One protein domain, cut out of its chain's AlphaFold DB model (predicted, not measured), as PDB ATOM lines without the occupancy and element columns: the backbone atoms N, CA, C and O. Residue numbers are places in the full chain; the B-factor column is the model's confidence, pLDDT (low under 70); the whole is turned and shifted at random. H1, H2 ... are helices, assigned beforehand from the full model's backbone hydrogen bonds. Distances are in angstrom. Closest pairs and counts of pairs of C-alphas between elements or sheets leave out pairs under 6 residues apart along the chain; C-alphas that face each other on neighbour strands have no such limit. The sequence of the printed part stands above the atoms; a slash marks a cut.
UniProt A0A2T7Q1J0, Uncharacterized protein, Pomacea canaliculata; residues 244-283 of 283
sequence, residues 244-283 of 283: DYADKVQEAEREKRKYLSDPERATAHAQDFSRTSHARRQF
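Overview. This is residues 244 to 283 of the 283 residues of an uncharacterized protein of Pomacea canaliculata (UniProt A0A2T7Q1J0). Two helices of nearly equal length, H1 and H2, meet near their ends at a tight link and open from there as a wide V, with nothing packed between the two arms. A short tail, residues 280 to 283, runs on past the far end of H2. The printed part has 40 residues with two named helices, H1 then H2, and no named strand; its class is all helix. It is extended, with a radius of gyration of the C-alphas of 16.0 A, and its C-alphas span 51 by 20 by 6 A.

Along the chain. The printed part begins at Asp 244, and H1 follows as residues 245 to 260, 22.7 A from first to last C-alpha. C-alpha 245 is at (43.185, -104.165, 18.358) and C-alpha 260 at (57.522, -95.398, 3.118). Ser 261 and Asp 262 form the link. H2, residues 263 to 279, is the longest helix at 17 residues and 25.6 A, and ends with C-alpha 279 at (60.134, -68.233, 3.363).

Arrangement. H1 and H2 only just touch, and only at the corner by their link, with 3 pairs of C-alphas within 8 A. H1 touches with residues 259 to 260 alone and H2 with residues 265 to 266 alone. The closest C-alphas of the two helices are those of Leu 260 and Ala 266, 7.0 A apart. Their lines are about perpendicular, at 73 degrees, and their centres are 24.0 A apart. In H1 every O i to N i+4 pair is within hydrogen-bond range; in H2 12 of 13 are.

Size, cuts and confidence. The two C-alphas farthest apart are those of Asp 244 and Gln 282, 51.1 A. The printed part has no cut and ends at Phe 283, the chain's last residue. Residues 244 to 283 stand free. The mean pLDDT of the printed part is 75.2, and 18 residues are under 70: 244 to 245, 265 to 266, 269 to 270 and 272 to 283.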
ATOM      1  N   ASP A 244      39.716-107.095  18.229       68.94
ATOM      2  CA  ASP A 244      41.139-107.399  18.199       68.94
ATOM      3  C   ASP A 244      41.889-106.153  17.712       68.94
ATOM      4  O   ASP A 244      41.997-105.862  16.519       68.94
ATOM      5  N   TYR A 245      42.364-105.343  18.660       69.00
ATOM      6  CA  TYR A 245      43.185-104.165  18.358       69.00
ATOM      7  C   TYR A 245      44.453-104.535  17.577       69.00
ATOM      8  O   TYR A 245      45.001-103.682  16.878       69.00
ATOM      9  N   ALA A 246      44.892-105.795  17.657       76.56
ATOM     10  CA  ALA A 246      46.019-106.318  16.902       76.56
ATOM     11  C   ALA A 246      45.854-106.106  15.390       76.56
ATOM     12  O   ALA A 246      46.792-105.630  14.751       76.56
ATOM     13  N   ASP A 247      44.661-106.346  14.840       79.19
ATOM     14  CA  ASP A 247      44.405-106.211  13.401       79.19
ATOM     15  C   ASP A 247      44.507-104.753  12.946       79.19
ATOM     16  O   ASP A 247      45.129-104.456  11.926       79.19
ATOM     17  N   LYS A 248      43.979-103.819  13.750       81.56
ATOM     18  CA  LYS A 248      44.067-102.379  13.464       81.56
ATOM     19  C   LYS A 248      45.494-101.854  13.562       81.56
ATOM     20  O   LYS A 248      45.896-101.016  12.758       81.56
ATOM     21  N   VAL A 249      46.267-102.342  14.532       84.81
ATOM     22  CA  VAL A 249      47.689-101.994  14.658       84.81
ATOM     23  C   VAL A 249      48.468-102.535  13.458       84.81
ATOM     24  O   VAL A 249      49.266-101.803  12.873       84.81
ATOM     25  N   GLN A 250      48.194-103.771  13.035       86.69
ATOM     26  CA  GLN A 250      48.826-104.367  11.857       86.69
ATOM     27  C   GLN A 250      48.467-103.626  10.564       86.69
ATOM     28  O   GLN A 250      49.322-103.441   9.696       86.69
ATOM     29  N   GLU A 251      47.214-103.196  10.423       87.06
ATOM     30  CA  GLU A 251      46.754-102.406   9.283       87.06
ATOM     31  C   GLU A 251      47.425-101.029   9.245       87.06
ATOM     32  O   GLU A 251      47.956-100.647   8.201       87.06
ATOM     33  N   ALA A 252      47.520-100.343  10.387       87.06
ATOM     34  CA  ALA A 252      48.233 -99.073  10.502       87.06
ATOM     35  C   ALA A 252      49.736 -99.214  10.191       87.06
ATOM     36  O   ALA A 252      50.321 -98.367   9.510       87.06
ATOM     37  N   GLU A 253      50.385-100.297  10.633       89.25
ATOM     38  CA  GLU A 253      51.778-100.577  10.267       89.25
ATOM     39  C   GLU A 253      51.940-100.884   8.775       89.25
ATOM     40  O   GLU A 253      52.902-100.423   8.150       89.25
ATOM     41  N   ARG A 254      51.009-101.643   8.188       90.94
ATOM     42  CA  ARG A 254      51.002-101.944   6.751       90.94
ATOM     43  C   ARG A 254      50.843-100.666   5.934       90.94
ATOM     44  O   ARG A 254      51.571-100.476   4.960       90.94
ATOM     45  N   GLU A 255      49.947 -99.780   6.349       89.56
ATOM     46  CA  GLU A 255      49.756 -98.478   5.720       89.56
ATOM     47  C   GLU A 255      51.019 -97.618   5.843       89.56
ATOM     48  O   GLU A 255      51.527 -97.129   4.833       89.56
ATOM     49  N   LYS A 256      51.622 -97.534   7.035       87.75
ATOM     50  CA  LYS A 256      52.899 -96.833   7.243       87.75
ATOM     51  C   LYS A 256      54.010 -97.358   6.327       87.75
ATOM     52  O   LYS A 256      54.764 -96.565   5.762       87.75
ATOM     53  N   ARG A 257      54.113 -98.679   6.147       87.19
ATOM     54  CA  ARG A 257      55.075 -99.282   5.207       87.19
ATOM     55  C   ARG A 257      54.773 -98.896   3.763       87.19
ATOM     56  O   ARG A 257      55.710 -98.569   3.049       87.19
ATOM     57  N   LYS A 258      53.498 -98.872   3.363       88.75
ATOM     58  CA  LYS A 258      53.074 -98.442   2.022       88.75
ATOM     59  C   LYS A 258      53.467 -96.987   1.738       88.75
ATOM     60  O   LYS A 258      53.953 -96.692   0.653       88.75
ATOM     61  N   TYR A 259      53.310 -96.102   2.723       78.44
ATOM     62  CA  TYR A 259      53.757 -94.709   2.623       78.44
ATOM     63  C   TYR A 259      55.280 -94.576   2.492       78.44
ATOM     64  O   TYR A 259      55.749 -93.710   1.763       78.44
ATOM     65  N   LEU A 260      56.054 -95.423   3.178       80.00
ATOM     66  CA  LEU A 260      57.522 -95.398   3.118       80.00
ATOM     67  C   LEU A 260      58.092 -96.063   1.858       80.00
ATOM     68  O   LEU A 260      59.182 -95.705   1.424       80.00
ATOM     69  N   SER A 261      57.382 -97.037   1.286       86.25
ATOM     70  CA  SER A 261      57.806 -97.745   0.074       86.25
ATOM     71  C   SER A 261      57.582 -96.958  -1.213       86.25
ATOM     72  O   SER A 261      58.019 -97.416  -2.263       86.25
ATOM     73  N   ASP A 262      56.880 -95.826  -1.149       85.00
ATOM     74  CA  ASP A 262      56.607 -94.966  -2.295       85.00
ATOM     75  C   ASP A 262      57.630 -93.810  -2.340       85.00
ATOM     76  O   ASP A 262      57.445 -92.780  -1.675       85.00
ATOM     77  N   PRO A 263      58.758 -93.972  -3.061       74.75
ATOM     78  CA  PRO A 263      59.830 -92.979  -3.086       74.75
ATOM     79  C   PRO A 263      59.384 -91.645  -3.698       74.75
ATOM     80  O   PRO A 263      59.960 -90.608  -3.370       74.75
ATOM     81  N   GLU A 264      58.348 -91.646  -4.541       76.62
ATOM     82  CA  GLU A 264      57.814 -90.444  -5.189       76.62
ATOM     83  C   GLU A 264      57.083 -89.537  -4.183       76.62
ATOM     84  O   GLU A 264      57.150 -88.309  -4.240       76.62
ATOM     85  N   ARG A 265      56.462 -90.141  -3.166       68.69
ATOM     86  CA  ARG A 265      55.819 -89.415  -2.064       68.69
ATOM     87  C   ARG A 265      56.817 -88.893  -1.031       68.69
ATOM     88  O   ARG A 265      56.610 -87.819  -0.462       68.69
ATOM     89  N   ALA A 266      57.907 -89.625  -0.797       67.31
ATOM     90  CA  ALA A 266      58.967 -89.204   0.117       67.31
ATOM     91  C   ALA A 266      59.697 -87.941  -0.382       67.31
ATOM     92  O   ALA A 266      60.034 -87.063   0.417       67.31
ATOM     93  N   THR A 267      59.898 -87.811  -1.698       72.44
ATOM     94  CA  THR A 267      60.529 -86.625  -2.302       72.44
ATOM     95  C   THR A 267      59.597 -85.414  -2.318       72.44
ATOM     96  O   THR A 267      60.058 -84.309  -2.026       72.44
ATOM     97  N   ALA A 268      58.293 -85.603  -2.553       73.50
ATOM     98  CA  ALA A 268      57.300 -84.527  -2.470       73.50
ATOM     99  C   ALA A 268      57.262 -83.884  -1.069       73.50
ATOM    100  O   ALA A 268      57.332 -82.663  -0.933       73.50
ATOM    101  N   HIS A 269      57.274 -84.704  -0.013       67.19
ATOM    102  CA  HIS A 269      57.298 -84.211   1.366       67.19
ATOM    103  C   HIS A 269      58.605 -83.465   1.706       67.19
ATOM    104  O   HIS A 269      58.591 -82.492   2.457       67.19
ATOM    105  N   ALA A 270      59.748 -83.866   1.138       68.56
ATOM    106  CA  ALA A 270      61.021 -83.166   1.339       68.56
ATOM    107  C   ALA A 270      61.070 -81.780   0.655       68.56
ATOM    108  O   ALA A 270      61.706 -80.848   1.168       68.56
ATOM    109  N   GLN A 271      60.379 -81.611  -0.478       71.12
ATOM    110  CA  GLN A 271      60.317 -80.329  -1.191       71.12
ATOM    111  C   GLN A 271      59.471 -79.278  -0.453       71.12
ATOM    112  O   GLN A 271      59.849 -78.102  -0.424       71.12
ATOM    113  N   ASP A 272      58.401 -79.687   0.230       67.19
ATOM    114  CA  ASP A 272      57.563 -78.774   1.022       67.19
ATOM    115  C   ASP A 272      58.289 -78.202   2.251       67.19
ATOM    116  O   ASP A 272      58.139 -77.017   2.576       67.19
ATOM    117  N   PHE A 273      59.168 -78.987   2.886       64.38
ATOM    118  CA  PHE A 273      60.042 -78.492   3.963       64.38
ATOM    119  C   PHE A 273      61.081 -77.477   3.460       64.38
ATOM    120  O   PHE A 273      61.436 -76.531   4.170       64.38
ATOM    121  N   SER A 274      61.550 -77.632   2.222       67.69
ATOM    122  CA  SER A 274      62.516 -76.707   1.615       67.69
ATOM    123  C   SER A 274      61.871 -75.361   1.256       67.69
ATOM    124  O   SER A 274      62.462 -74.305   1.481       67.69
ATOM    125  N   ARG A 275      60.620 -75.364   0.776       65.50
ATOM    126  CA  ARG A 275      59.876 -74.126   0.474       65.50
ATOM    127  C   ARG A 275      59.533 -73.310   1.719       65.50
ATOM    128  O   ARG A 275      59.701 -72.091   1.730       65.50
ATOM    129  N   THR A 276      59.089 -73.971   2.783       64.19
ATOM    130  CA  THR A 276      58.685 -73.300   4.031       64.19
ATOM    131  C   THR A 276      59.873 -72.757   4.828       64.19
ATOM    132  O   THR A 276      59.786 -71.674   5.409       64.19
ATOM    133  N   SER A 277      61.012 -73.451   4.815       64.56
ATOM    134  CA  SER A 277      62.241 -72.970   5.463       64.56
ATOM    135  C   SER A 277      62.861 -71.759   4.755       64.56
ATOM    136  O   SER A 277      63.432 -70.897   5.428       64.56
ATOM    137  N   HIS A 278      62.701 -71.635   3.432       64.75
ATOM    138  CA  HIS A 278      63.201 -70.478   2.690       64.75
ATOM    139  C   HIS A 278      62.362 -69.211   2.925       64.75
ATOM    140  O   HIS A 278      62.930 -68.124   3.055       64.75
ATOM    141  N   ALA A 279      61.036 -69.346   3.051       66.12
ATOM    142  CA  ALA A 279      60.134 -68.233   3.363       66.12
ATOM    143  C   ALA A 279      60.393 -67.634   4.758       66.12
ATOM    144  O   ALA A 279      60.239 -66.435   4.963       66.12
ATOM    145  N   ARG A 280      60.849 -68.454   5.711       66.75
ATOM    146  CA  ARG A 280      61.117 -68.022   7.089       66.75
ATOM    147  C   ARG A 280      62.430 -67.247   7.269       66.75
ATOM    148  O   ARG A 280      62.621 -66.657   8.319       66.75
ATOM    149  N   ARG A 281      63.342 -67.258   6.288       67.62
ATOM    150  CA  ARG A 281      64.617 -66.505   6.350       67.62
ATOM    151  C   ARG A 281      64.544 -65.100   5.744       67.62
ATOM    152  O   ARG A 281      65.545 -64.397   5.759       67.62
ATOM    153  N   GLN A 282      63.411 -64.731   5.151       65.75
ATOM    154  CA  GLN A 282      63.214 -63.451   4.455       65.75
ATOM    155  C   GLN A 282      62.479 -62.408   5.322       65.75
ATOM    156  O   GLN A 282      62.208 -61.310   4.846       65.75
ATOM    157  N   PHE A 283      62.170 -62.750   6.574       57.94
ATOM    158  CA  PHE A 283      61.575 -61.886   7.595       57.94
ATOM    159  C   PHE A 283      62.423 -61.966   8.864       57.94
ATOM    160  O   PHE A 283      62.460 -60.959   9.598       57.94
TER     161      PHE A 283